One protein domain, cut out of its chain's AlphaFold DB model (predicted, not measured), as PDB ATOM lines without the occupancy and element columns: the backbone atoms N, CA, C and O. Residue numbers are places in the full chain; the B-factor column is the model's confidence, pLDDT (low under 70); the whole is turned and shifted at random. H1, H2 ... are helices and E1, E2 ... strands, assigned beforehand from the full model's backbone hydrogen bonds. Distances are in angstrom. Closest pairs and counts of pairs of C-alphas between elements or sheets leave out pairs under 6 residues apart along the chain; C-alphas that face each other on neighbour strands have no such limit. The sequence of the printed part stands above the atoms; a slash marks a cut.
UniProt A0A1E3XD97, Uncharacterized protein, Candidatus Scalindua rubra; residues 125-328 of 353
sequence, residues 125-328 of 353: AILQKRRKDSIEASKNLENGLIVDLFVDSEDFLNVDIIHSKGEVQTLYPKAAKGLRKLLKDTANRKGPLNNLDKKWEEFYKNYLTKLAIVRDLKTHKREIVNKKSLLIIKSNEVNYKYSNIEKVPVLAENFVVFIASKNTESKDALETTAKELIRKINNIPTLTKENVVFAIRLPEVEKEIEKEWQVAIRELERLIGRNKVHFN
ATOM      1  N   ALA A 125     179.711  81.134 101.853       72.56
ATOM      2  CA  ALA A 125     180.977  80.415 101.739       72.56
ATOM      3  C   ALA A 125     182.143  81.287 101.229       72.56
ATOM      4  O   ALA A 125     183.258  81.191 101.746       72.56
ATOM      5  N   ILE A 126     181.912  82.173 100.253       69.50
ATOM      6  CA  ILE A 126     182.947  83.076  99.727       69.50
ATOM      7  C   ILE A 126     183.370  84.088 100.795       69.50
ATOM      8  O   ILE A 126     184.569  84.312 100.986       69.50
ATOM      9  N   LEU A 127     182.411  84.669 101.522       73.56
ATOM     10  CA  LEU A 127     182.691  85.624 102.601       73.56
ATOM     11  C   LEU A 127     183.404  84.956 103.778       73.56
ATOM     12  O   LEU A 127     184.388  85.497 104.280       73.56
ATOM     13  N   GLN A 128     182.983  83.751 104.165       80.56
ATOM     14  CA  GLN A 128     183.661  82.960 105.192       80.56
ATOM     15  C   GLN A 128     185.102  82.633 104.794       80.56
ATOM     16  O   GLN A 128     186.020  82.840 105.588       80.56
ATOM     17  N   LYS A 129     185.327  82.197 103.546       77.06
ATOM     18  CA  LYS A 129     186.680  81.925 103.041       77.06
ATOM     19  C   LYS A 129     187.511  83.212 103.007       77.06
ATOM     20  O   LYS A 129     188.667  83.180 103.402       77.06
ATOM     21  N   ARG A 130     186.952  84.357 102.589       77.06
ATOM     22  CA  ARG A 130     187.643  85.665 102.620       77.06
ATOM     23  C   ARG A 130     188.049  86.062 104.040       77.06
ATOM     24  O   ARG A 130     189.177  86.500 104.239       77.06
ATOM     25  N   ARG A 131     187.138  85.915 105.003       81.44
ATOM     26  CA  ARG A 131     187.381  86.241 106.412       81.44
ATOM     27  C   ARG A 131     188.473  85.352 107.002       81.44
ATOM     28  O   ARG A 131     189.368  85.865 107.666       81.44
ATOM     29  N   LYS A 132     188.443  84.045 106.707       81.44
ATOM     30  CA  LYS A 132     189.471  83.083 107.133       81.44
ATOM     31  C   LYS A 132     190.864  83.488 106.634       81.44
ATOM     32  O   LYS A 132     191.806  83.469 107.416       81.44
ATOM     33  N   ASP A 133     190.985  83.932 105.384       72.88
ATOM     34  CA  ASP A 133     192.261  84.431 104.852       72.88
ATOM     35  C   ASP A 133     192.746  85.693 105.547       72.88
ATOM     36  O   ASP A 133     193.931  85.803 105.833       72.88
ATOM     37  N   SER A 134     191.858  86.657 105.798       75.56
ATOM     38  CA  SER A 134     192.244  87.878 106.503       75.56
ATOM     39  C   SER A 134     192.719  87.555 107.931       75.56
ATOM     40  O   SER A 134     193.707  88.124 108.380       75.56
ATOM     41  N   ILE A 135     192.082  86.596 108.616       78.62
ATOM     42  CA  ILE A 135     192.526  86.093 109.931       78.62
ATOM     43  C   ILE A 135     193.901  85.426 109.840       78.62
ATOM     44  O   ILE A 135     194.765  85.666 110.677       78.62
ATOM     45  N   GLU A 136     194.130  84.581 108.839       76.75
ATOM     46  CA  GLU A 136     195.414  83.890 108.707       76.75
ATOM     47  C   GLU A 136     196.543  84.849 108.305       76.75
ATOM     48  O   GLU A 136     197.649  84.788 108.839       76.75
ATOM     49  N   ALA A 137     196.251  85.808 107.425       67.50
ATOM     50  CA  ALA A 137     197.180  86.875 107.085       67.50
ATOM     51  C   ALA A 137     197.534  87.709 108.323       67.50
ATOM     52  O   ALA A 137     198.708  88.011 108.528       67.50
ATOM     53  N   SER A 138     196.553  88.042 109.172       74.94
ATOM     54  CA  SER A 138     196.806  88.866 110.353       74.94
ATOM     55  C   SER A 138     197.733  88.183 111.358       74.94
ATOM     56  O   SER A 138     198.609  88.858 111.888       74.94
ATOM     57  N   LYS A 139     197.637  86.860 111.553       75.19
ATOM     58  CA  LYS A 139     198.555  86.098 112.429       75.19
ATOM     59  C   LYS A 139     200.030  86.269 112.073       75.19
ATOM     60  O   LYS A 139     200.886  86.225 112.949       75.19
ATOM     61  N   ASN A 140     200.322  86.490 110.793       69.25
ATOM     62  CA  ASN A 140     201.679  86.710 110.298       69.25
ATOM     63  C   ASN A 140     202.120  88.183 110.397       69.25
ATOM     64  O   ASN A 140     203.297  88.501 110.222       69.25
ATOM     65  N   LEU A 141     201.196  89.099 110.704       65.69
ATOM     66  CA  LEU A 141     201.488  90.506 110.934       65.69
ATOM     67  C   LEU A 141     201.734  90.739 112.420       65.69
ATOM     68  O   LEU A 141     200.800  91.041 113.141       65.69
ATOM     69  N   GLU A 142     202.979  90.689 112.885       65.75
ATOM     70  CA  GLU A 142     203.342  90.862 114.307       65.75
ATOM     71  C   GLU A 142     202.561  91.993 115.036       65.75
ATOM     72  O   GLU A 142     202.111  91.806 116.167       65.75
ATOM     73  N   ASN A 143     202.321  93.129 114.357       69.81
ATOM     74  CA  ASN A 143     201.533  94.279 114.840       69.81
ATOM     75  C   ASN A 143     200.566  94.838 113.772       69.81
ATOM     76  O   ASN A 143     200.479  96.053 113.574       69.81
ATOM     77  N   GLY A 144     199.904  93.960 113.016       70.75
ATOM     78  CA  GLY A 144     198.964  94.364 111.969       70.75
ATOM     79  C   GLY A 144     197.508  94.415 112.410       70.75
ATOM     80  O   GLY A 144     197.046  93.597 113.204       70.75
ATOM     81  N   LEU A 145     196.784  95.355 111.813       74.38
ATOM     82  CA  LEU A 145     195.342  95.485 111.853       74.38
ATOM     83  C   LEU A 145     194.799  95.448 110.426       74.38
ATOM     84  O   LEU A 145     195.199  96.254 109.586       74.38
ATOM     85  N   ILE A 146     193.874  94.534 110.152       77.69
ATOM     86  CA  ILE A 146     193.186  94.460 108.861       77.69
ATOM     87  C   ILE A 146     191.757  94.952 109.050       77.69
ATOM     88  O   ILE A 146     191.008  94.398 109.846       77.69
ATOM     89  N   VAL A 147     191.374  95.980 108.302       78.44
ATOM     90  CA  VAL A 147     190.005  96.491 108.212       78.44
ATOM     91  C   VAL A 147     189.414  96.001 106.897       78.44
ATOM     92  O   VAL A 147     189.747  96.512 105.827       78.44
ATOM     93  N   ASP A 148     188.564  94.983 106.977       80.88
ATOM     94  CA  ASP A 148     187.966  94.300 105.837       80.88
ATOM     95  C   ASP A 148     186.523  94.779 105.611       80.88
ATOM     96  O   ASP A 148     185.609  94.431 106.357       80.88
ATOM     97  N   LEU A 149     186.315  95.604 104.580       78.56
ATOM     98  CA  LEU A 149     185.002  96.114 104.186       78.56
ATOM     99  C   LEU A 149     184.366  95.201 103.134       78.56
ATOM    100  O   LEU A 149     184.902  95.035 102.027       78.56
ATOM    101  N   PHE A 150     183.188  94.663 103.436       79.00
ATOM    102  CA  PHE A 150     182.439  93.800 102.525       79.00
ATOM    103  C   PHE A 150     180.936  94.064 102.590       79.00
ATOM    104  O   PHE A 150     180.425  94.655 103.537       79.00
ATOM    105  N   VAL A 151     180.238  93.641 101.541       76.69
ATOM    106  CA  VAL A 151     178.779  93.645 101.468       76.69
ATOM    107  C   VAL A 151     178.332  92.191 101.560       76.69
ATOM    108  O   VAL A 151     178.916  91.338 100.886       76.69
ATOM    109  N   ASP A 152     177.391  91.897 102.452       79.00
ATOM    110  CA  ASP A 152     176.875  90.543 102.643       79.00
ATOM    111  C   ASP A 152     175.765  90.185 101.638       79.00
ATOM    112  O   ASP A 152     175.511  90.903 100.669       79.00
ATOM    113  N   SER A 153     175.138  89.023 101.826       74.81
ATOM    114  CA  SER A 153     174.056  88.543 100.962       74.81
ATOM    115  C   SER A 153     172.769  89.349 101.047       74.81
ATOM    116  O   SER A 153     171.940  89.234 100.150       74.81
ATOM    117  N   GLU A 154     172.612  90.156 102.090       78.25
ATOM    118  CA  GLU A 154     171.449  91.011 102.319       78.25
ATOM    119  C   GLU A 154     171.725  92.465 101.894       78.25
ATOM    120  O   GLU A 154     170.960  93.372 102.211       78.25
ATOM    121  N   ASP A 155     172.820  92.694 101.158       76.25
ATOM    122  CA  ASP A 155     173.296  94.014 100.732       76.25
ATOM    123  C   ASP A 155     173.660  94.943 101.911       76.25
ATOM    124  O   ASP A 155     173.765  96.170 101.778       76.25
ATOM    125  N   PHE A 156     173.920  94.371 103.095       78.69
ATOM    126  CA  PHE A 156     174.427  95.131 104.226       78.69
ATOM    127  C   PHE A 156     175.943  95.261 104.151       78.69
ATOM    128  O   PHE A 156     176.707  94.304 104.015       78.69
ATOM    129  N   LEU A 157     176.392  96.507 104.278       80.00
ATOM    130  CA  LEU A 157     177.799  96.818 104.440       80.00
ATOM    131  C   LEU A 157     178.246  96.457 105.858       80.00
ATOM    132  O   LEU A 157     177.779  97.055 106.832       80.00
ATOM    133  N   ASN A 158     179.231  95.576 105.933       82.19
ATOM    134  CA  ASN A 158     179.898  95.153 107.150       82.19
ATOM    135  C   ASN A 158     181.377  95.548 107.112       82.19
ATOM    136  O   ASN A 158     181.972  95.745 106.046       82.19
ATOM    137  N   VAL A 159     181.967  95.681 108.299       84.56
ATOM    138  CA  VAL A 159     183.401  95.926 108.459       84.56
ATOM    139  C   VAL A 159     183.927  94.999 109.536       84.56
ATOM    140  O   VAL A 159     183.533  95.127 110.692       84.56
ATOM    141  N   ASP A 160     184.830  94.103 109.165       86.62
ATOM    142  CA  ASP A 160     185.576  93.297 110.125       86.62
ATOM    143  C   ASP A 160     186.906  93.981 110.422       86.62
ATOM    144  O   ASP A 160     187.670  94.303 109.515       86.62
ATOM    145  N   ILE A 161     187.193  94.195 111.700       83.50
ATOM    146  CA  ILE A 161     188.511  94.596 112.166       83.50
ATOM    147  C   ILE A 161     189.205  93.361 112.732       83.50
ATOM    148  O   ILE A 161     188.722  92.751 113.681       83.50
ATOM    149  N   ILE A 162     190.327  92.976 112.135       81.88
ATOM    150  CA  ILE A 162     191.023  91.721 112.410       81.88
ATOM    151  C   ILE A 162     192.412  92.042 112.962       81.88
ATOM    152  O   ILE A 162     193.240  92.652 112.281       81.88
ATOM    153  N   HIS A 163     192.660  91.629 114.202       83.31
ATOM    154  CA  HIS A 163     193.925  91.841 114.901       83.31
ATOM    155  C   HIS A 163     194.971  90.817 114.467       83.31
ATOM    156  O   HIS A 163     194.643  89.692 114.087       83.31
ATOM    157  N   SER A 164     196.246  91.147 114.666       78.38
ATOM    158  CA  SER A 164     197.366  90.215 114.534       78.38
ATOM    159  C   SER A 164     197.275  88.924 115.348       78.38
ATOM    160  O   SER A 164     197.972  87.962 115.067       78.38
ATOM    161  N   LYS A 165     196.408  88.868 116.363       81.94
ATOM    162  CA  LYS A 165     196.170  87.655 117.155       81.94
ATOM    163  C   LYS A 165     195.102  86.749 116.533       81.94
ATOM    164  O   LYS A 165     194.771  85.711 117.092       81.94
ATOM    165  N   GLY A 166     194.532  87.157 115.398       77.44
ATOM    166  CA  GLY A 166     193.385  86.515 114.759       77.44
ATOM    167  C   GLY A 166     192.033  86.880 115.383       77.44
ATOM    168  O   GLY A 166     191.007  86.380 114.930       77.44
ATOM    169  N   GLU A 167     192.010  87.751 116.397       86.75
ATOM    170  CA  GLU A 167     190.776  88.270 116.993       86.75
ATOM    171  C   GLU A 167     190.019  89.126 115.974       86.75
ATOM    172  O   GLU A 167     190.616  89.984 115.317       86.75
ATOM    173  N   VAL A 168     188.709  88.905 115.844       88.00
ATOM    174  CA  VAL A 168     187.864  89.644 114.902       88.00
ATOM    175  C   VAL A 168     186.792  90.426 115.638       88.00
ATOM    176  O   VAL A 168     185.972  89.853 116.351       88.00
ATOM    177  N   GLN A 169     186.755  91.728 115.387       88.44
ATOM    178  CA  GLN A 169     185.704  92.631 115.816       88.44
ATOM    179  C   GLN A 169     184.888  93.072 114.599       88.44
ATOM    180  O   GLN A 169     185.348  93.867 113.783       88.44
ATOM    181  N   THR A 170     183.655  92.587 114.486       88.19
ATOM    182  CA  THR A 170     182.723  93.047 113.450       88.19
ATOM    183  C   THR A 170     182.053  94.346 113.904       88.19
ATOM    184  O   THR A 170     181.439  94.403 114.970       88.19
ATOM    185  N   LEU A 171     182.172  95.408 113.108       83.81
ATOM    186  CA  LEU A 171     181.488  96.675 113.346       83.81
ATOM    187  C   LEU A 171     180.048  96.623 112.834       83.81
ATOM    188  O   LEU A 171     179.784  96.212 111.705       83.81
ATOM    189  N   TYR A 172     179.124  97.147 113.639       81.38
ATOM    190  CA  TYR A 172     177.712  97.254 113.274       81.38
ATOM    191  C   TYR A 172     177.473  98.144 112.034       81.38
ATOM    192  O   TYR A 172     178.245  99.081 111.786       81.38
ATOM    193  N   PRO A 173     176.342  97.964 111.317       82.06
ATOM    194  CA  PRO A 173     176.055  98.652 110.052       82.06
ATOM    195  C   PRO A 173     176.179 100.183 110.095       82.06
ATOM    196  O   PRO A 173     176.557 100.808 109.106       82.06
ATOM    197  N   LYS A 174     175.887 100.823 111.238       86.38
ATOM    198  CA  LYS A 174     176.033 102.282 111.401       86.38
ATOM    199  C   LYS A 174     177.500 102.722 111.351       86.38
ATOM    200  O   LYS A 174     177.820 103.677 110.645       86.38
ATOM    201  N   ALA A 175     178.380 102.019 112.064       84.06
ATOM    202  CA  ALA A 175     179.815 102.296 112.069       84.06
ATOM    203  C   ALA A 175     180.437 101.970 110.703       84.06
ATOM    204  O   ALA A 175     181.200 102.772 110.168       84.06
ATOM    205  N   ALA A 176     180.014 100.863 110.084       84.19
ATOM    206  CA  ALA A 176     180.398 100.490 108.725       84.19
ATOM    207  C   ALA A 176     180.029 101.574 107.692       84.19
ATOM    208  O   ALA A 176     180.873 102.014 106.906       84.19
ATOM    209  N   LYS A 177     178.782 102.066 107.724       85.81
ATOM    210  CA  LYS A 177     178.320 103.175 106.869       85.81
ATOM    211  C   LYS A 177     179.113 104.459 107.126       85.81
ATOM    212  O   LYS A 177     179.467 105.148 106.168       85.81
ATOM    213  N   GLY A 178     179.406 104.762 108.393       87.38
ATOM    214  CA  GLY A 178     180.244 105.893 108.795       87.38
ATOM    215  C   GLY A 178     181.641 105.823 108.181       87.38
ATOM    216  O   GLY A 178     182.055 106.768 107.509       87.38
ATOM    217  N   LEU A 179     182.316 104.678 108.314       85.94
ATOM    218  CA  LEU A 179     183.633 104.447 107.724       85.94
ATOM    219  C   LEU A 179     183.599 104.571 106.198       85.94
ATOM    220  O   LEU A 179     184.408 105.294 105.628       85.94
ATOM    221  N   ARG A 180     182.638 103.938 105.512       83.75
ATOM    222  CA  ARG A 180     182.521 104.042 104.046       83.75
ATOM    223  C   ARG A 180     182.310 105.480 103.581       83.75
ATOM    224  O   ARG A 180     182.898 105.886 102.580       83.75
ATOM    225  N   LYS A 181     181.487 106.256 104.291       87.94
ATOM    226  CA  LYS A 181     181.299 107.681 103.992       87.94
ATOM    227  C   LYS A 181     182.604 108.451 104.180       87.94
ATOM    228  O   LYS A 181     182.984 109.200 103.291       87.94
ATOM    229  N   LEU A 182     183.302 108.225 105.290       85.81
ATOM    230  CA  LEU A 182     184.564 108.886 105.609       85.81
ATOM    231  C   LEU A 182     185.655 108.578 104.574       85.81
ATOM    232  O   LEU A 182     186.314 109.487 104.069       85.81
ATOM    233  N   LEU A 183     185.768 107.311 104.181       81.31
ATOM    234  CA  LEU A 183     186.626 106.848 103.100       81.31
ATOM    235  C   LEU A 183     186.283 107.588 101.786       81.31
ATOM    236  O   LEU A 183     187.177 108.144 101.147       81.31
ATOM    237  N   LYS A 184     185.001 107.661 101.393       81.94
ATOM    238  CA  LYS A 184     184.559 108.369 100.171       81.94
ATOM    239  C   LYS A 184     184.810 109.879 100.221       81.94
ATOM    240  O   LYS A 184     185.221 110.454  99.211       81.94
ATOM    241  N   ASP A 185     184.553 110.521 101.357       85.25
ATOM    242  CA  ASP A 185     184.799 111.954 101.557       85.25
ATOM    243  C   ASP A 185     186.302 112.253 101.426       85.25
ATOM    244  O   ASP A 185     186.682 113.201 100.737       85.25
ATOM    245  N   THR A 186     187.151 111.379 101.982       80.38
ATOM    246  CA  THR A 186     188.621 111.463 101.899       80.38
ATOM    247  C   THR A 186     189.129 111.287 100.477       80.38
ATOM    248  O   THR A 186     189.919 112.098  99.993       80.38
ATOM    249  N   ALA A 187     188.638 110.266  99.770       75.31
ATOM    250  CA  ALA A 187     189.032 109.999  98.392       75.31
ATOM    251  C   ALA A 187     188.719 111.182  97.462       75.31
ATOM    252  O   ALA A 187     189.520 111.531  96.598       75.31
ATOM    253  N   ASN A 188     187.573 111.833  97.671       79.31
ATOM    254  CA  ASN A 188     187.131 112.960  96.852       79.31
ATOM    255  C   ASN A 188     187.568 114.331  97.393       79.31
ATOM    256  O   ASN A 188     187.195 115.342  96.800       79.31
ATOM    257  N   ARG A 189     188.295 114.381  98.521       76.94
ATOM    258  CA  ARG A 189     188.612 115.613  99.270       76.94
ATOM    259  C   ARG A 189     187.393 116.530  99.455       76.94
ATOM    260  O   ARG A 189     187.475 117.744  99.282       76.94
ATOM    261  N   LYS A 190     186.228 115.950  99.753       68.69
ATOM    262  CA  LYS A 190     184.987 116.717  99.905       68.69
ATOM    263  C   LYS A 190     184.947 117.406 101.269       68.69
ATOM    264  O   LYS A 190     184.798 116.748 102.295       68.69
ATOM    265  N   GLY A 191     184.986 118.737 101.247       66.56
ATOM    266  CA  GLY A 191     184.842 119.603 102.420       66.56
ATOM    267  C   GLY A 191     186.164 120.211 102.908       66.56
ATOM    268  O   GLY A 191     187.221 119.921 102.351       66.56
ATOM    269  N   PRO A 192     186.120 121.077 103.939       71.38
ATOM    270  CA  PRO A 192     187.325 121.639 104.543       71.38
ATOM    271  C   PRO A 192     188.173 120.522 105.158       71.38
ATOM    272  O   PRO A 192     187.629 119.706 105.909       71.38
ATOM    273  N   LEU A 193     189.484 120.512 104.890       75.50
ATOM    274  CA  LEU A 193     190.430 119.509 105.413       75.50
ATOM    275  C   LEU A 193     190.271 119.315 106.932       75.50
ATOM    276  O   LEU A 193     190.036 118.202 107.386       75.50
ATOM    277  N   ASN A 194     190.177 120.417 107.681       79.94
ATOM    278  CA  ASN A 194     190.003 120.401 109.137       79.94
ATOM    279  C   ASN A 194     188.750 119.642 109.620       79.94
ATOM    280  O   ASN A 194     188.729 119.126 110.733       79.94
ATOM    281  N   ASN A 195     187.669 119.603 108.832       87.88
ATOM    282  CA  ASN A 195     186.465 118.850 109.201       87.88
ATOM    283  C   ASN A 195     186.639 117.353 108.915       87.88
ATOM    284  O   ASN A 195     186.140 116.509 109.655       87.88
ATOM    285  N   LEU A 196     187.352 117.015 107.838       86.56
ATOM    286  CA  LEU A 196     187.672 115.632 107.513       86.56
ATOM    287  C   LEU A 196     188.598 115.020 108.572       86.56
ATOM    288  O   LEU A 196     188.333 113.911 109.032       86.56
ATOM    289  N   ASP A 197     189.606 115.772 109.012       88.00
ATOM    290  CA  ASP A 197     190.550 115.341 110.045       88.00
ATOM    291  C   ASP A 197     189.839 115.072 111.374       88.00
ATOM    292  O   ASP A 197     189.992 113.995 111.946       88.00
ATOM    293  N   LYS A 198     188.938 115.969 111.805       92.00
ATOM    294  CA  LYS A 198     188.110 115.762 113.008       92.00
ATOM    295  C   LYS A 198     187.265 114.489 112.944       92.00
ATOM    296  O   LYS A 198     187.167 113.769 113.934       92.00
ATOM    297  N   LYS A 199     186.664 114.185 111.788       92.38
ATOM    298  CA  LYS A 199     185.882 112.948 111.613       92.38
ATOM    299  C   LYS A 199     186.764 111.702 111.694       92.38
ATOM    300  O   LYS A 199     186.334 110.691 112.245       92.38
ATOM    301  N   TRP A 200     187.981 111.760 111.153       90.50
ATOM    302  CA  TRP A 200     188.953 110.677 111.294       90.50
ATOM    303  C   TRP A 200     189.446 110.519 112.724       90.50
ATOM    304  O   TRP A 200     189.556 109.386 113.183       90.50
ATOM    305  N   GLU A 201     189.685 111.611 113.447       91.69
ATOM    306  CA  GLU A 201     190.035 111.563 114.868       91.69
ATOM    307  C   GLU A 201     188.926 110.929 115.701       91.69
ATOM    308  O   GLU A 201     189.199 110.086 116.553       91.69
ATOM    309  N   GLU A 202     187.674 111.311 115.455       93.38
ATOM    310  CA  GLU A 202     186.519 110.733 116.136       93.38
ATOM    311  C   GLU A 202     186.392 109.235 115.827       93.38
ATOM    312  O   GLU A 202     186.244 108.421 116.739       93.38
ATOM    313  N   PHE A 203     186.518 108.846 114.554       88.88
ATOM    314  CA  PHE A 203     186.494 107.438 114.160       88.88
ATOM    315  C   PHE A 203     187.643 106.650 114.806       88.88
ATOM    316  O   PHE A 203     187.424 105.563 115.344       88.88
ATOM    317  N   TYR A 204     188.853 107.209 114.797       88.12
ATOM    318  CA  TYR A 204     190.021 106.620 115.438       88.12
ATOM    319  C   TYR A 204     189.773 106.396 116.934       88.12
ATOM    320  O   TYR A 204     189.903 105.266 117.397       88.12
ATOM    321  N   LYS A 205     189.329 107.432 117.659       89.81
ATOM    322  CA  LYS A 205     189.022 107.375 119.099       89.81
ATOM    323  C   LYS A 205     188.000 106.297 119.438       89.81
ATOM    324  O   LYS A 205     188.177 105.546 120.393       89.81
ATOM    325  N   ASN A 206     186.946 106.205 118.632       87.75
ATOM    326  CA  ASN A 206     185.831 105.308 118.906       87.75
ATOM    327  C   ASN A 206     186.123 103.846 118.549       87.75
ATOM    328  O   ASN A 206     185.611 102.948 119.219       87.75
ATOM    329  N   TYR A 207     186.922 103.593 117.505       83.44
ATOM    330  CA  TYR A 207     187.034 102.252 116.919       83.44
ATOM    331  C   TYR A 207     188.460 101.716 116.783       83.44
ATOM    332  O   TYR A 207     188.628 100.502 116.746       83.44
ATOM    333  N   LEU A 208     189.483 102.574 116.710       79.81
ATOM    334  CA  LEU A 208     190.860 102.164 116.398       79.81
ATOM    335  C   LEU A 208     191.857 102.368 117.546       79.81
ATOM    336  O   LEU A 208     192.878 101.689 117.566       79.81
ATOM    337  N   THR A 209     191.601 103.248 118.520       82.62
ATOM    338  CA  THR A 209     192.581 103.563 119.584       82.62
ATOM    339  C   THR A 209     192.969 102.350 120.418       82.62
ATOM    340  O   THR A 209     194.135 102.189 120.752       82.62
ATOM    341  N   LYS A 210     192.028 101.439 120.698       74.75
ATOM    342  CA  LYS A 210     192.323 100.188 121.423       74.75
ATOM    343  C   LYS A 210     193.213  99.220 120.632       74.75
ATOM    344  O   LYS A 210     193.688  98.239 121.190       74.75
ATOM    345  N   LEU A 211     193.394  99.485 119.341       67.88
ATOM    346  CA  LEU A 211     194.048  98.613 118.368       67.88
ATOM    347  C   LEU A 211     195.382  99.202 117.889       67.88
ATOM    348  O   LEU A 211     196.240  98.473 117.399       67.88
ATOM    349  N   ALA A 212     195.576 100.512 118.052       67.12
ATOM    350  CA  ALA A 212     196.835 101.198 117.810       67.12
ATOM    351  C   ALA A 212     197.804 100.935 118.970       67.12
ATOM    352  O   ALA A 212     197.862 101.695 119.935       67.12
ATOM    353  N   ILE A 213     198.576  99.853 118.887       65.81
ATOM    354  CA  ILE A 213     199.659  99.611 119.841       65.81
ATOM    355  C   ILE A 213     200.898 100.338 119.316       65.81
ATOM    356  O   ILE A 213     201.508  99.906 118.337       65.81
ATOM    357  N   VAL A 214     201.268 101.444 119.963       61.56
ATOM    358  CA  VAL A 214     202.587 102.063 119.784       61.56
ATOM    359  C   VAL A 214     203.544 101.351 120.732       61.56
ATOM    360  O   VAL A 214     203.311 101.320 121.939       61.56
ATOM    361  N   ARG A 215     204.583 100.713 120.185       62.38
ATOM    362  CA  ARG A 215     205.623 100.065 120.995       62.38
ATOM    363  C   ARG A 215     206.916 100.855 120.918       62.38
ATOM    364  O   ARG A 215     207.402 101.125 119.820       62.38
ATOM    365  N   ASP A 216     207.491 101.112 122.081       62.69
ATOM    366  CA  ASP A 216     208.835 101.657 122.223       62.69
ATOM    367  C   ASP A 216     209.842 100.526 122.021       62.69
ATOM    368  O   ASP A 216     209.983  99.635 122.864       62.69
ATOM    369  N   LEU A 217     210.538 100.528 120.886       53.66
ATOM    370  CA  LEU A 217     211.598  99.566 120.619       53.66
ATOM    371  C   LEU A 217     212.941 100.217 120.941       53.66
ATOM    372  O   LEU A 217     213.354 101.159 120.266       53.66
ATOM    373  N   LYS A 218     213.623  99.722 121.978       54.16
ATOM    374  CA  LYS A 218     215.001 100.131 122.265       54.16
ATOM    375  C   LYS A 218     215.933  99.460 121.269       54.16
ATOM    376  O   LYS A 218     216.069  98.238 121.265       54.16
ATOM    377  N   THR A 219     216.579 100.256 120.429       65.62
ATOM    378  CA  THR A 219     217.619  99.757 119.526       65.62
ATOM    379  C   THR A 219     218.875  99.379 120.316       65.62
ATOM    380  O   THR A 219     219.048  99.757 121.478       65.62
ATOM    381  N   HIS A 220     219.809  98.681 119.670       60.69
ATOM    382  CA  HIS A 220     221.141  98.396 120.219       60.69
ATOM    383  C   HIS A 220     221.919  99.675 120.606       60.69
ATOM    384  O   HIS A 220     222.821  99.616 121.436       60.69
ATOM    385  N   LYS A 221     221.529 100.843 120.067       73.75
ATOM    386  CA  LYS A 221     222.061 102.169 120.425       73.75
ATOM    387  C   LYS A 221     221.299 102.863 121.561       73.75
ATOM    388  O   LYS A 221     221.594 104.011 121.869       73.75
ATOM    389  N   ARG A 222     220.335 102.184 122.196       70.38
ATOM    390  CA  ARG A 222     219.416 102.730 123.216       70.38
ATOM    391  C   ARG A 222     218.483 103.836 122.708       70.38
ATOM    392  O   ARG A 222     217.855 104.508 123.521       70.38
ATOM    393  N   GLU A 223     218.349 104.001 121.396       71.69
ATOM    394  CA  GLU A 223     217.339 104.890 120.821       71.69
ATOM    395  C   GLU A 223     215.965 104.239 120.974       71.69
ATOM    396  O   GLU A 223     215.821 103.035 120.748       71.69
ATOM    397  N   ILE A 224     214.964 105.019 121.376       63.00
ATOM    398  CA  ILE A 224     213.575 104.568 121.432       63.00
ATOM    399  C   ILE A 224     212.945 104.872 120.078       63.00
ATOM    400  O   ILE A 224     212.827 106.033 119.689       63.00
ATOM    401  N   VAL A 225     212.557 103.825 119.356       66.50
ATOM    402  CA  VAL A 225     211.843 103.950 118.086       66.50
ATOM    403  C   VAL A 225     210.394 103.539 118.297       66.50
ATOM    404  O   VAL A 225     210.118 102.408 118.698       66.50
ATOM    405  N   ASN A 226     209.468 104.443 117.976       62.88
ATOM    406  CA  ASN A 226     208.035 104.167 118.020       62.88
ATOM    407  C   ASN A 226     207.649 103.285 116.830       62.88
ATOM    408  O   ASN A 226     207.519 103.766 115.699       62.88
ATOM    409  N   LYS A 227     207.450 101.985 117.068       67.00
ATOM    410  CA  LYS A 227     206.928 101.070 116.048       67.00
ATOM    411  C   LYS A 227     205.417 101.285 115.949       67.00
ATOM    412  O   LYS A 227     204.671 100.899 116.849       67.00
ATOM    413  N   LYS A 228     204.982 101.936 114.867       71.69
ATOM    414  CA  LYS A 228     203.562 102.137 114.544       71.69
ATOM    415  C   LYS A 228     202.915 100.809 114.150       71.69
ATOM    416  O   LYS A 228     203.568  99.944 113.562       71.69
ATOM    417  N   SER A 229     201.631 100.662 114.461       71.56
ATOM    418  CA  SER A 229     200.844  99.513 114.007       71.56
ATOM    419  C   SER A 229     200.622  99.595 112.492       71.56
ATOM    420  O   SER A 229     200.536 100.683 111.925       71.56
ATOM    421  N   LEU A 230     200.531  98.459 111.808       71.12
ATOM    422  CA  LEU A 230     200.217  98.440 110.378       71.12
ATOM    423  C   LEU A 230     198.695  98.431 110.201       71.12
ATOM    424  O   LEU A 230     198.043  97.531 110.715       71.12
ATOM    425  N   LEU A 231     198.130  99.396 109.476       70.81
ATOM    426  CA  LEU A 231     196.706  99.448 109.145       70.81
ATOM    427  C   LEU A 231     196.507  99.088 107.677       70.81
ATOM    428  O   LEU A 231     196.803  99.890 106.795       70.81
ATOM    429  N   ILE A 232     195.950  97.911 107.412       72.25
ATOM    430  CA  ILE A 232     195.525  97.527 106.068       72.25
ATOM    431  C   ILE A 232     194.036  97.779 105.922       72.25
ATOM    432  O   ILE A 232     193.230  97.190 106.637       72.25
ATOM    433  N   ILE A 233     193.660  98.578 104.930       67.38
ATOM    434  CA  ILE A 233     192.270  98.745 104.519       67.38
ATOM    435  C   ILE A 233     192.043  97.900 103.267       67.38
ATOM    436  O   ILE A 233     192.601  98.175 102.204       67.38
ATOM    437  N   LYS A 234     191.205  96.871 103.402       71.00
ATOM    438  CA  LYS A 234     190.789  95.983 102.318       71.00
ATOM    439  C   LYS A 234     189.343  96.277 101.965       71.00
ATOM    440  O   LYS A 234     188.460  96.235 102.816       71.00
ATOM    441  N   SER A 235     189.078  96.583 100.702       64.12
ATOM    442  CA  SER A 235     187.714  96.859 100.260       64.12
ATOM    443  C   SER A 235     187.530  96.566  98.784       64.12
ATOM    444  O   SER A 235     188.380  96.881  97.957       64.12
ATOM    445  N   ASN A 236     186.347  96.061  98.449       59.34
ATOM    446  CA  ASN A 236     185.926  95.870  97.063       59.34
ATOM    447  C   ASN A 236     185.649  97.204  96.335       59.34
ATOM    448  O   ASN A 236     185.505  97.207  95.115       59.34
ATOM    449  N   GLU A 237     185.530  98.316  97.071       52.62
ATOM    450  CA  GLU A 237     185.151  99.641  96.551       52.62
ATOM    451  C   GLU A 237     186.280 100.669  96.594       52.62
ATOM    452  O   GLU A 237     186.108 101.819  96.174       52.62
ATOM    453  N   VAL A 238     187.415 100.293  97.172       49.59
ATOM    454  CA  VAL A 238     188.530 101.213  97.327       49.59
ATOM    455  C   VAL A 238     189.289 101.298  96.006       49.59
ATOM    456  O   VAL A 238     189.545 100.281  95.372       49.59
ATOM    457  N   ASN A 239     189.585 102.526  95.575       56.50
ATOM    458  CA  ASN A 239     190.284 102.899  94.342       56.50
ATOM    459  C   ASN A 239     191.588 103.677  94.649       56.50
ATOM    460  O   ASN A 239     191.912 103.949  95.803       56.50
ATOM    461  N   TYR A 240     192.341 104.091  93.629       53.72
ATOM    462  CA  TYR A 240     193.599 104.832  93.835       53.72
ATOM    463  C   TYR A 240     193.417 106.205  94.517       53.72
ATOM    464  O   TYR A 240     194.355 106.724  95.125       53.72
ATOM    465  N   LYS A 241     192.220 106.809  94.459       57.47
ATOM    466  CA  LYS A 241     191.933 108.117  95.084       57.47
ATOM    467  C   LYS A 241     191.964 108.043  96.611       57.47
ATOM    468  O   LYS A 241     192.109 109.070  97.274       57.47
ATOM    469  N   TYR A 242     191.893 106.839  97.173       61.75
ATOM    470  CA  TYR A 242     192.055 106.621  98.605       61.75
ATOM    471  C   TYR A 242     193.512 106.761  99.072       61.75
ATOM    472  O   TYR A 242     193.723 106.825 100.273       61.75
ATOM    473  N   SER A 243     194.496 106.956  98.185       63.97
ATOM    474  CA  SER A 243     195.859 107.395  98.563       63.97
ATOM    475  C   SER A 243     195.877 108.661  99.437       63.97
ATOM    476  O   SER A 243     196.814 108.896 100.191       63.97
ATOM    477  N   ASN A 244     194.813 109.473  99.413       69.31
ATOM    478  CA  ASN A 244     194.659 110.595 100.342       69.31
ATOM    479  C   ASN A 244     194.477 110.165 101.815       69.31
ATOM    480  O   ASN A 244     194.697 110.994 102.691       69.31
ATOM    481  N   ILE A 245     194.106 108.912 102.112       71.31
ATOM    482  CA  ILE A 245     193.997 108.396 103.491       71.31
ATOM    483  C   ILE A 245     195.361 108.423 104.184       71.31
ATOM    484  O   ILE A 245     195.438 108.759 105.361       71.31
ATOM    485  N   GLU A 246     196.443 108.138 103.459       69.06
ATOM    486  CA  GLU A 246     197.813 108.181 103.993       69.06
ATOM    487  C   GLU A 246     198.213 109.583 104.477       69.06
ATOM    488  O   GLU A 246     199.160 109.733 105.241       69.06
ATOM    489  N   LYS A 247     197.480 110.619 104.046       76.81
ATOM    490  CA  LYS A 247     197.704 112.023 104.417       76.81
ATOM    491  C   LYS A 247     196.854 112.475 105.602       76.81
ATOM    492  O   LYS A 247     197.000 113.613 106.033       76.81
ATOM    493  N   VAL A 248     195.962 111.624 106.107       78.31
ATOM    494  CA  VAL A 248     195.131 111.933 107.274       78.31
ATOM    495  C   VAL A 248     196.031 111.934 108.516       78.31
ATOM    496  O   VAL A 248     196.575 110.874 108.839       78.31
ATOM    497  N   PRO A 249     196.169 113.062 109.243       84.94
ATOM    498  CA  PRO A 249     197.160 113.202 110.312       84.94
ATOM    499  C   PRO A 249     197.064 112.105 111.375       84.94
ATOM    500  O   PRO A 249     198.028 111.375 111.594       84.94
ATOM    501  N   VAL A 250     195.869 111.884 111.936       82.69
ATOM    502  CA  VAL A 250     195.668 110.880 112.995       82.69
ATOM    503  C   VAL A 250     196.006 109.456 112.540       82.69
ATOM    504  O   VAL A 250     196.443 108.638 113.347       82.69
ATOM    505  N   LEU A 251     195.845 109.135 111.253       78.69
ATOM    506  CA  LEU A 251     196.217 107.820 110.735       78.69
ATOM    507  C   LEU A 251     197.719 107.731 110.480       78.69
ATOM    508  O   LEU A 251     198.329 106.752 110.890       78.69
ATOM    509  N   ALA A 252     198.320 108.752 109.868       75.19
ATOM    510  CA  ALA A 252     199.754 108.798 109.596       75.19
ATOM    511  C   ALA A 252     200.593 108.802 110.884       75.19
ATOM    512  O   ALA A 252     201.689 108.242 110.928       75.19
ATOM    513  N   GLU A 253     200.090 109.414 111.954       76.69
ATOM    514  CA  GLU A 253     200.739 109.447 113.265       76.69
ATOM    515  C   GLU A 253     200.714 108.087 113.967       76.69
ATOM    516  O   GLU A 253     201.703 107.718 114.597       76.69
ATOM    517  N   ASN A 254     199.636 107.317 113.810       74.50
ATOM    518  CA  ASN A 254     199.409 106.090 114.581       74.50
ATOM    519  C   ASN A 254     199.664 104.800 113.794       74.50
ATOM    520  O   ASN A 254     199.922 103.752 114.396       74.50
ATOM    521  N   PHE A 255     199.625 104.866 112.464       70.06
ATOM    522  CA  PHE A 255     199.709 103.703 111.599       70.06
ATOM    523  C   PHE A 255     200.640 103.902 110.410       70.06
ATOM    524  O   PHE A 255     200.823 105.003 109.893       70.06
ATOM    525  N   VAL A 256     201.170 102.785 109.924       66.62
ATOM    526  CA  VAL A 256     201.555 102.664 108.516       66.62
ATOM    527  C   VAL A 256     200.286 102.265 107.766       66.62
ATOM    528  O   VAL A 256     199.736 101.202 108.039       66.62
ATOM    529  N   VAL A 257     199.762 103.126 106.894       60.75
ATOM    530  CA  VAL A 257     198.508 102.854 106.175       60.75
ATOM    531  C   VAL A 257     198.819 102.161 104.857       60.75
ATOM    532  O   VAL A 257     199.635 102.644 104.080       60.75
ATOM    533  N   PHE A 258     198.138 101.050 104.598       63.72
ATOM    534  CA  PHE A 258     198.180 100.362 103.320       63.72
ATOM    535  C   PHE A 258     196.773 100.146 102.769       63.72
ATOM    536  O   PHE A 258     195.838  99.798 103.496       63.72
ATOM    537  N   ILE A 259     196.628 100.330 101.460       56.78
ATOM    538  CA  ILE A 259     195.342 100.271 100.780       56.78
ATOM    539  C   ILE A 259     195.364  99.159  99.739       56.78
ATOM    540  O   ILE A 259     195.988  99.278  98.686       56.78
ATOM    541  N   ALA A 260     194.612  98.095 100.012       59.69
ATOM    542  CA  ALA A 260     194.328  97.054  99.038       59.69
ATOM    543  C   ALA A 260     193.084  97.472  98.234       59.69
ATOM    544  O   ALA A 260     191.948  97.190  98.626       59.69
ATOM    545  N   SER A 261     193.297  98.229  97.155       49.47
ATOM    546  CA  SER A 261     192.241  98.690  96.244       49.47
ATOM    547  C   SER A 261     192.005  97.700  95.109       49.47
ATOM    548  O   SER A 261     192.970  97.139  94.604       49.47
ATOM    549  N   LYS A 262     190.762  97.606  94.623       49.31
ATOM    550  CA  LYS A 262     190.462  97.056  93.295       49.31
ATOM    551  C   LYS A 262     190.537  98.192  92.277       49.31
ATOM    552  O   LYS A 262     189.866  99.216  92.444       49.31
ATOM    553  N   ASN A 263     191.298  98.023  91.198       43.06
ATOM    554  CA  ASN A 263     191.292  99.020  90.128       43.06
ATOM    555  C   ASN A 263     189.896  99.084  89.465       43.06
ATOM    556  O   ASN A 263     189.416  98.106  88.897       43.06
ATOM    557  N   THR A 264     189.197 100.212  89.616       43.50
ATOM    558  CA  THR A 264     187.766 100.361  89.277       43.50
ATOM    559  C   THR A 264     187.503 101.276  88.080       43.50
ATOM    560  O   THR A 264     186.353 101.385  87.657       43.50
ATOM    561  N   GLU A 265     188.526 101.915  87.498       43.06
ATOM    562  CA  GLU A 265     188.331 102.908  86.424       43.06
ATOM    563  C   GLU A 265     188.574 102.395  84.991       43.06
ATOM    564  O   GLU A 265     188.322 103.145  84.051       43.06
ATOM    565  N   SER A 266     188.917 101.122  84.767       41.56
ATOM    566  CA  SER A 266     188.828 100.535  83.420       41.56
ATOM    567  C   SER A 266     187.928  99.305  83.396       41.56
ATOM    568  O   SER A 266     188.139  98.334  84.118       41.56
ATOM    569  N   LYS A 267     186.913  99.337  82.521       45.62
ATOM    570  CA  LYS A 267     186.151  98.136  82.138       45.62
ATOM    571  C   LYS A 267     187.038  97.096  81.432       45.62
ATOM    572  O   LYS A 267     186.670  95.931  81.425       45.62
ATOM    573  N   ASP A 268     188.222  97.527  80.985       43.62
ATOM    574  CA  ASP A 268     189.342  96.714  80.499       43.62
ATOM    575  C   ASP A 268     190.549  96.764  81.460       43.62
ATOM    576  O   ASP A 268     191.696  96.716  81.020       43.62
ATOM    577  N   ALA A 269     190.336  96.930  82.777       43.44
ATOM    578  CA  ALA A 269     191.402  96.696  83.755       43.44
ATOM    579  C   ALA A 269     191.762  95.220  83.668       43.44
ATOM    580  O   ALA A 269     191.141  94.392  84.335       43.44
ATOM    581  N   LEU A 270     192.740  94.917  82.816       42.75
ATOM    582  CA  LEU A 270     193.572  93.742  82.947       42.75
ATOM    583  C   LEU A 270     193.828  93.570  84.438       42.75
ATOM    584  O   LEU A 270     194.259  94.505  85.122       42.75
ATOM    585  N   GLU A 271     193.453  92.391  84.920       49.22
ATOM    586  CA  GLU A 271     193.910  91.824  86.178       49.22
ATOM    587  C   GLU A 271     195.325  92.338  86.439       49.22
ATOM    588  O   GLU A 271     196.135  92.327  85.508       49.22
ATOM    589  N   THR A 272     195.630  92.845  87.643       45.81
ATOM    590  CA  THR A 272     197.025  93.159  87.975       45.81
ATOM    591  C   THR A 272     197.798  91.880  87.733       45.81
ATOM    592  O   THR A 272     197.704  90.935  88.509       45.81
ATOM    593  N   THR A 273     198.484  91.826  86.595       54.84
ATOM    594  CA  THR A 273     199.157  90.606  86.194       54.84
ATOM    595  C   THR A 273     200.222  90.341  87.233       54.84
ATOM    596  O   THR A 273     200.756  91.261  87.865       54.84
ATOM    597  N   ALA A 274     200.569  89.076  87.389       54.84
ATOM    598  CA  ALA A 274     201.616  88.670  88.301       54.84
ATOM    599  C   ALA A 274     202.903  89.509  88.089       54.84
ATOM    600  O   ALA A 274     203.512  90.002  89.036       54.84
ATOM    601  N   LYS A 275     203.229  89.809  86.822       58.34
ATOM    602  CA  LYS A 275     204.336  90.692  86.415       58.34
ATOM    603  C   LYS A 275     204.176  92.139  86.878       58.34
ATOM    604  O   LYS A 275     205.157  92.772  87.261       58.34
ATOM    605  N   GLU A 276     202.969  92.690  86.827       57.94
ATOM    606  CA  GLU A 276     202.724  94.073  87.228       57.94
ATOM    607  C   GLU A 276     202.808  94.264  88.743       57.94
ATOM    608  O   GLU A 276     203.363  95.268  89.195       57.94
ATOM    609  N   LEU A 277     202.342  93.285  89.524       58.41
ATOM    610  CA  LEU A 277     202.554  93.272  90.970       58.41
ATOM    611  C   LEU A 277     204.054  93.290  91.294       58.41
ATOM    612  O   LEU A 277     204.509  94.161  92.032       58.41
ATOM    613  N   ILE A 278     204.836  92.396  90.684       56.59
ATOM    614  CA  ILE A 278     206.292  92.333  90.887       56.59
ATOM    615  C   ILE A 278     206.980  93.624  90.463       56.59
ATOM    616  O   ILE A 278     207.817  94.143  91.196       56.59
ATOM    617  N   ARG A 279     206.589  94.201  89.323       65.06
ATOM    618  CA  ARG A 279     207.111  95.494  88.869       65.06
ATOM    619  C   ARG A 279     206.849  96.599  89.891       65.06
ATOM    620  O   ARG A 279     207.754  97.373  90.186       65.06
ATOM    621  N   LYS A 280     205.631  96.677  90.441       57.59
ATOM    622  CA  LYS A 280     205.277  97.661  91.477       57.59
ATOM    623  C   LYS A 280     206.111  97.461  92.743       57.59
ATOM    624  O   LYS A 280     206.576  98.442  93.303       57.59
ATOM    625  N   ILE A 281     206.339  96.211  93.141       55.97
ATOM    626  CA  ILE A 281     207.150  95.856  94.311       55.97
ATOM    627  C   ILE A 281     208.618  96.234  94.096       55.97
ATOM    628  O   ILE A 281     209.199  96.916  94.931       55.97
ATOM    629  N   ASN A 282     209.206  95.878  92.954       59.88
ATOM    630  CA  ASN A 282     210.598  96.210  92.629       59.88
ATOM    631  C   ASN A 282     210.864  97.719  92.572       59.88
ATOM    632  O   ASN A 282     211.982  98.158  92.823       59.88
ATOM    633  N   ASN A 283     209.842  98.512  92.250       56.56
ATOM    634  CA  ASN A 283     209.958  99.962  92.145       56.56
ATOM    635  C   ASN A 283     209.774 100.697  93.478       56.56
ATOM    636  O   ASN A 283     209.846 101.923  93.494       56.56
ATOM    637  N   ILE A 284     209.528  99.987  94.582       51.84
ATOM    638  CA  ILE A 284     209.409 100.592  95.908       51.84
ATOM    639  C   ILE A 284     210.806 100.675  96.541       51.84
ATOM    640  O   ILE A 284     211.391  99.642  96.886       51.84
ATOM    641  N   PRO A 285     211.363 101.886  96.728       42.31
ATOM    642  CA  PRO A 285     212.640 102.048  97.410       42.31
ATOM    643  C   PRO A 285     212.513 101.538  98.849       42.31
ATOM    644  O   PRO A 285     211.500 101.795  99.494       42.31
ATOM    645  N   THR A 286     213.550 100.885  99.386       54.16
ATOM    646  CA  THR A 286     213.672 100.457 100.805       54.16
ATOM    647  C   THR A 286     212.867  99.231 101.268       54.16
ATOM    648  O   THR A 286     212.796  98.966 102.470       54.16
ATOM    649  N   LEU A 287     212.330  98.425 100.348       51.94
ATOM    650  CA  LEU A 287     211.871  97.069 100.678       51.94
ATOM    651  C   LEU A 287     213.044  96.228 101.202       51.94
ATOM    652  O   LEU A 287     213.990  95.937 100.472       51.94
ATOM    653  N   THR A 288     212.979  95.825 102.466       52.97
ATOM    654  CA  THR A 288     213.908  94.868 103.069       52.97
ATOM    655  C   THR A 288     213.135  93.638 103.538       52.97
ATOM    656  O   THR A 288     211.933  93.672 103.790       52.97
ATOM    657  N   LYS A 289     213.822  92.503 103.687       53.53
ATOM    658  CA  LYS A 289     213.207  91.257 104.194       53.53
ATOM    659  C   LYS A 289     212.621  91.408 105.606       53.53
ATOM    660  O   LYS A 289     211.832  90.583 106.061       53.53
ATOM    661  N   GLU A 290     213.036  92.451 106.316       48.66
ATOM    662  CA  GLU A 290     212.671  92.716 107.704       48.66
ATOM    663  C   GLU A 290     211.378  93.520 107.832       48.66
ATOM    664  O   GLU A 290     210.748  93.494 108.889       48.66
ATOM    665  N   ASN A 291     210.963  94.215 106.770       48.84
ATOM    666  CA  ASN A 291     209.902  95.209 106.853       48.84
ATOM    667  C   ASN A 291     208.681  94.913 105.981       48.84
ATOM    668  O   ASN A 291     207.812  95.771 105.941       48.84
ATOM    669  N   VAL A 292     208.568  93.741 105.330       54.25
ATOM    670  CA  VAL A 292     207.371  93.388 104.541       54.25
ATOM    671  C   VAL A 292     206.977  91.915 104.642       54.25
ATOM    672  O   VAL A 292     207.822  91.024 104.658       54.25
ATOM    673  N   VAL A 293     205.664  91.678 104.681       52.00
ATOM    674  CA  VAL A 293     205.011  90.374 104.510       52.00
ATOM    675  C   VAL A 293     203.907  90.534 103.464       52.00
ATOM    676  O   VAL A 293     203.107  91.463 103.557       52.00
ATOM    677  N   PHE A 294     203.853  89.631 102.488       56.44
ATOM    678  CA  PHE A 294     202.805  89.548 101.477       56.44
ATOM    679  C   PHE A 294     201.910  88.351 101.774       56.44
ATOM    680  O   PHE A 294     202.396  87.239 101.950       56.44
ATOM    681  N   ALA A 295     200.597  88.559 101.766       55.62
ATOM    682  CA  ALA A 295     199.624  87.479 101.678       55.62
ATOM    683  C   ALA A 295     198.879  87.624 100.351       55.62
ATOM    684  O   ALA A 295     198.241  88.649 100.109       55.62
ATOM    685  N   ILE A 296     199.009  86.620  99.486       59.28
ATOM    686  CA  ILE A 296     198.459  86.594  98.130       59.28
ATOM    687  C   ILE A 296     197.412  85.489  98.070       59.28
ATOM    688  O   ILE A 296     197.686  84.334  98.398       59.28
ATOM    689  N   ARG A 297     196.211  85.841  97.617       56.69
ATOM    690  CA  ARG A 297     195.141  84.883  97.343       56.69
ATOM    691  C   ARG A 297     194.666  85.068  95.914       56.69
ATOM    692  O   ARG A 297     194.242  86.168  95.557       56.69
ATOM    693  N   LEU A 298     194.677  83.989  95.143       56.69
ATOM    694  CA  LEU A 298     194.062  83.979  93.820       56.69
ATOM    695  C   LEU A 298     192.606  83.520  93.933       56.69
ATOM    696  O   LEU A 298     192.286  82.672  94.775       56.69
ATOM    697  N   PRO A 299     191.691  84.072  93.124       53.84
ATOM    698  CA  PRO A 299     190.423  83.411  92.884       53.84
ATOM    699  C   PRO A 299     190.659  82.083  92.157       53.84
ATOM    700  O   PRO A 299     191.773  81.769  91.742       53.84
ATOM    701  N   GLU A 300     189.595  81.303  92.001       59.69
ATOM    702  CA  GLU A 300     189.601  80.192  91.054       59.69
ATOM    703  C   GLU A 300     189.839  80.776  89.657       59.69
ATOM    704  O   GLU A 300     188.963  81.421  89.078       59.69
ATOM    705  N   VAL A 301     191.074  80.634  89.182       63.75
ATOM    706  CA  VAL A 301     191.539  81.079  87.870       63.75
ATOM    707  C   VAL A 301     191.896  79.860  87.033       63.75
ATOM    708  O   VAL A 301     192.108  78.765  87.555       63.75
ATOM    709  N   GLU A 302     191.961  80.046  85.720       73.25
ATOM    710  CA  GLU A 302     192.446  79.011  84.812       73.25
ATOM    711  C   GLU A 302     193.883  78.603  85.181       73.25
ATOM    712  O   GLU A 302     194.677  79.416  85.668       73.25
ATOM    713  N   LYS A 303     194.233  77.330  84.958       77.75
ATOM    714  CA  LYS A 303     195.529  76.764  85.377       77.75
ATOM    715  C   LYS A 303     196.714  77.509  84.764       77.75
ATOM    716  O   LYS A 303     197.786  77.562  85.364       77.75
ATOM    717  N   GLU A 304     196.551  78.049  83.561       75.06
ATOM    718  CA  GLU A 304     197.549  78.870  82.880       75.06
ATOM    719  C   GLU A 304     197.845  80.151  83.669       75.06
ATOM    720  O   GLU A 304     199.007  80.441  83.953       75.06
ATOM    721  N   ILE A 305     196.801  80.860  84.102       68.56
ATOM    722  CA  ILE A 305     196.909  82.085  84.905       68.56
ATOM    723  C   ILE A 305     197.510  81.760  86.275       68.56
ATOM    724  O   ILE A 305     198.401  82.462  86.755       68.56
ATOM    725  N   GLU A 306     197.090  80.653  86.892       75.25
ATOM    726  CA  GLU A 306     197.653  80.200  88.166       75.25
ATOM    727  C   GLU A 306     199.175  79.980  88.074       75.25
ATOM    728  O   GLU A 306     199.920  80.403  88.960       75.25
ATOM    729  N   LYS A 307     199.664  79.378  86.981       79.75
ATOM    730  CA  LYS A 307     201.105  79.182  86.746       79.75
ATOM    731  C   LYS A 307     201.860  80.504  86.639       79.75
ATOM    732  O   LYS A 307     202.944  80.618  87.210       79.75
ATOM    733  N   GLU A 308     201.311  81.497  85.940       74.75
ATOM    734  CA  GLU A 308     201.933  82.826  85.847       74.75
ATOM    735  C   GLU A 308     202.075  83.479  87.223       74.75
ATOM    736  O   GLU A 308     203.128  84.028  87.561       74.75
ATOM    737  N   TRP A 309     201.045  83.344  88.056       76.56
ATOM    738  CA  TRP A 309     201.087  83.803  89.434       76.56
ATOM    739  C   TRP A 309     202.100  83.049  90.282       76.56
ATOM    740  O   TRP A 309     202.864  83.687  91.001       76.56
ATOM    741  N   GLN A 310     202.180  81.723  90.170       80.44
ATOM    742  CA  GLN A 310     203.187  80.939  90.886       80.44
ATOM    743  C   GLN A 310     204.618  81.371  90.526       80.44
ATOM    744  O   GLN A 310     205.481  81.408  91.404       80.44
ATOM    745  N   VAL A 311     204.882  81.735  89.265       81.94
ATOM    746  CA  VAL A 311     206.187  82.274  88.846       81.94
ATOM    747  C   VAL A 311     206.478  83.604  89.539       81.94
ATOM    748  O   VAL A 311     207.545  83.755  90.134       81.94
ATOM    749  N   ALA A 312     205.528  84.540  89.530       73.25
ATOM    750  CA  ALA A 312     205.703  85.823  90.206       73.25
ATOM    751  C   ALA A 312     205.851  85.671  91.723       73.25
ATOM    752  O   ALA A 312     206.683  86.330  92.331       73.25
ATOM    753  N   ILE A 313     205.092  84.770  92.344       74.19
ATOM    754  CA  ILE A 313     205.189  84.486  93.778       74.19
ATOM    755  C   ILE A 313     206.578  83.969  94.129       74.19
ATOM    756  O   ILE A 313     207.169  84.456  95.081       74.19
ATOM    757  N   ARG A 314     207.148  83.055  93.337       83.44
ATOM    758  CA  ARG A 314     208.531  82.592  93.548       83.44
ATOM    759  C   ARG A 314     209.548  83.714  93.387       83.44
ATOM    760  O   ARG A 314     210.538  83.763  94.115       83.44
ATOM    761  N   GLU A 315     209.328  84.611  92.430       81.06
ATOM    762  CA  GLU A 315     210.173  85.792  92.270       81.06
ATOM    763  C   GLU A 315     210.076  86.704  93.498       81.06
ATOM    764  O   GLU A 315     211.101  87.133  94.027       81.06
ATOM    765  N   LEU A 316     208.867  86.910  94.014       69.50
ATOM    766  CA  LEU A 316     208.625  87.666  95.233       69.50
ATOM    767  C   LEU A 316     209.293  87.014  96.448       69.50
ATOM    768  O   LEU A 316     210.044  87.668  97.162       69.50
ATOM    769  N   GLU A 317     209.103  85.711  96.641       80.44
ATOM    770  CA  GLU A 317     209.760  84.916  97.681       80.44
ATOM    771  C   GLU A 317     211.287  85.035  97.613       80.44
ATOM    772  O   GLU A 317     211.953  85.077  98.648       80.44
ATOM    773  N   ARG A 318     211.866  85.110  96.408       82.44
ATOM    774  CA  ARG A 318     213.311  85.315  96.220       82.44
ATOM    775  C   ARG A 318     213.747  86.711  96.664       82.44
ATOM    776  O   ARG A 318     214.813  86.847  97.266       82.44
ATOM    777  N   LEU A 319     212.943  87.733  96.369       72.19
ATOM    778  CA  LEU A 319     213.236  89.130  96.693       72.19
ATOM    779  C   LEU A 319     213.139  89.395  98.200       72.19
ATOM    780  O   LEU A 319     214.067  89.946  98.793       72.19
ATOM    781  N   ILE A 320     212.048  88.963  98.833       65.62
ATOM    782  CA  ILE A 320     211.724  89.334 100.220       65.62
ATOM    783  C   ILE A 320     211.815  88.180 101.232       65.62
ATOM    784  O   ILE A 320     211.802  88.427 102.433       65.62
ATOM    785  N   GLY A 321     211.989  86.939 100.775       78.38
ATOM    786  CA  GLY A 321     212.077  85.734 101.606       78.38
ATOM    787  C   GLY A 321     210.807  84.877 101.563       78.38
ATOM    788  O   GLY A 321     209.692  85.391 101.622       78.38
ATOM    789  N   ARG A 322     210.967  83.546 101.500       80.00
ATOM    790  CA  ARG A 322     209.847  82.581 101.447       80.00
ATOM    791  C   ARG A 322     208.905  82.677 102.643       80.00
ATOM    792  O   ARG A 322     207.697  82.666 102.483       80.00
ATOM    793  N   ASN A 323     209.456  82.847 103.841       72.06
ATOM    794  CA  ASN A 323     208.688  83.029 105.074       72.06
ATOM    795  C   ASN A 323     207.937  84.371 105.148       72.06
ATOM    796  O   ASN A 323     207.302  84.653 106.161       72.06
ATOM    797  N   LYS A 324     208.059  85.219 104.120       66.75
ATOM    798  CA  LYS A 324     207.402  86.524 104.015       66.75
ATOM    799  C   LYS A 324     206.342  86.560 102.920       66.75
ATOM    800  O   LYS A 324     205.711  87.598 102.757       66.75
ATOM    801  N   VAL A 325     206.129  85.472 102.179       65.94
ATOM    802  CA  VAL A 325     205.093  85.382 101.144       65.94
ATOM    803  C   VAL A 325     204.174  84.211 101.463       65.94
ATOM    804  O   VAL A 325     204.574  83.055 101.410       65.94
ATOM    805  N   HIS A 326     202.923  84.513 101.788       63.53
ATOM    806  CA  HIS A 326     201.900  83.525 102.104       63.53
ATOM    807  C   HIS A 326     200.930  83.417 100.933       63.53
ATOM    808  O   HIS A 326     200.135  84.325 100.689       63.53
ATOM    809  N   PHE A 327     201.000  82.312 100.197       65.69
ATOM    810  CA  PHE A 327     200.110  82.036  99.075       65.69
ATOM    811  C   PHE A 327     198.956  81.127  99.494       65.69
ATOM    812  O   PHE A 327     199.210  80.060 100.046       65.69
ATOM    813  N   ASN A 328     197.713  81.533  99.211       64.50
ATOM    814  CA  ASN A 328     196.492  80.826  99.622       64.50
ATOM    815  C   ASN A 328     196.568  80.360 101.090       64.50
ATOM    816  O   ASN A 328     196.501  79.163 101.358       64.50
TER     817      ASN A 328
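What this domain is: This is residues 125 to 328 of the 353 residues of an uncharacterized protein of Candidatus Scalindua rubra (UniProt A0A1E3XD97). A strongly twisted five-stranded sheet is the core of the larger lobe, with helices on both faces, three layers in all: H2, H4 and H5 on one face, H1 on the other, and H3 packed on H2 and H5. A smaller lobe lies beside H1: the strand pair E8 and E9 meets residues 133 to 138 of H1, H7 packs on E9, and H6 packs on H7; the hairpin E4 and E5 reaches out past the end of the sheet where E6 begins. The printed part has 204 residues, with seven named helices and nine named strands in the order H1 E1 E2 E3 H2 H3 E4 E5 E6 H4 H5 E7 H6 E8 H7 E9. The large sheet is mixed, in the order E3 E2 E1 E6 E7, and the class is mixed, helices and strands. The whole is compact, with a radius of gyration of the C-alphas of 17.7 A and spans of 53 by 48 by 31 A.

Where its parts are: Find C-alpha 125 at (180.977, 80.415, 101.739); from there H1, residues 125 to 139, runs 21.3 A. Next come E1, residues 144 to 151, 22.8 A long, E2, residues 157 to 163, 19.9 A, and E3, residues 168 to 171. Read on to H2, residues 173 to 187, 20.8 A, and H3, residues 193 to 208, 20.5 A. E4, residues 215 to 218, and E5, residues 224 to 227, come before E6, residues 229 to 235, 19.2 A, which begins at C-alpha 229 at (200.844, 99.513, 114.007). H4, residues 240 to 247, H5, residues 249 to 254, and E7, residues 255 to 260, 15.2 A, follow. Then look for H6, residues 274 to 282, E8, residues 294 to 296, H7, residues 303 to 320, 25.3 A, and E9, residues 325 to 327, which ends at C-alpha 327 at (200.110, 82.036, 99.075).

How they stand to each other: Begin with the meander E1 E2 E3, each strand the antiparallel neighbour of the one before: N 148 and O 160 are 2.8 A apart, and N 169 and O 161 2.8 A. E6 is parallel to E1, with N 147 and O 232 at 2.8 A, and to E7, with N 258 and O 231 at 2.8 A. E6, H4 H5, E7 and E8, H7, E9 are strand-helix-strand units, two parallel neighbour strands with helices between, each with a right-handed crossover. H1 runs along the strands at a height of 9.2 A over the sheet; H2, on the opposite face, runs across them at 9.9 A. H4, on the same face as H2, is over E7 at 8.9 A, and H3 only grazes the sheet with residues 207 to 208. H2 and H3 form a helical hairpin; their closest C-alphas, of Thr 186 and Leu 196, are 7.1 A apart. H3 touches H5 with residues 197 to 204 alone, the C-alphas of Glu 201 and Val 250 being closest at 6.0 A. E4 and E5 are an antiparallel hairpin, with N 217 and O 225 at 2.9 A, and E5 runs on into E6 at 14 degrees. Between E8 and E9, which are parallel, N 296 and O 326 are 2.8 A apart. H6 and H7 touch at a shallow tilt of 15 degrees, the same way, closest at the C-alphas of Ala 274 and Trp 309, 5.0 A. Every O i to N i+4 pair is within hydrogen-bond range in H1, H2, H3, H5, H6 and H7; in H4 0 of 4 are, beside 5 of 5 O i to N i+3 pairs.

The domain as a whole: The two C-alphas farthest apart, of Glu 154 and Lys 221, stand at 54.9 A. The printed part has no cut. The links E7 to H6, with 13 residues, and H6 to E8, with 11, are long. The mean pLDDT of the printed part is 70.6; 88 residues are under 70, among them residues 211 to 220 and 256 to 301.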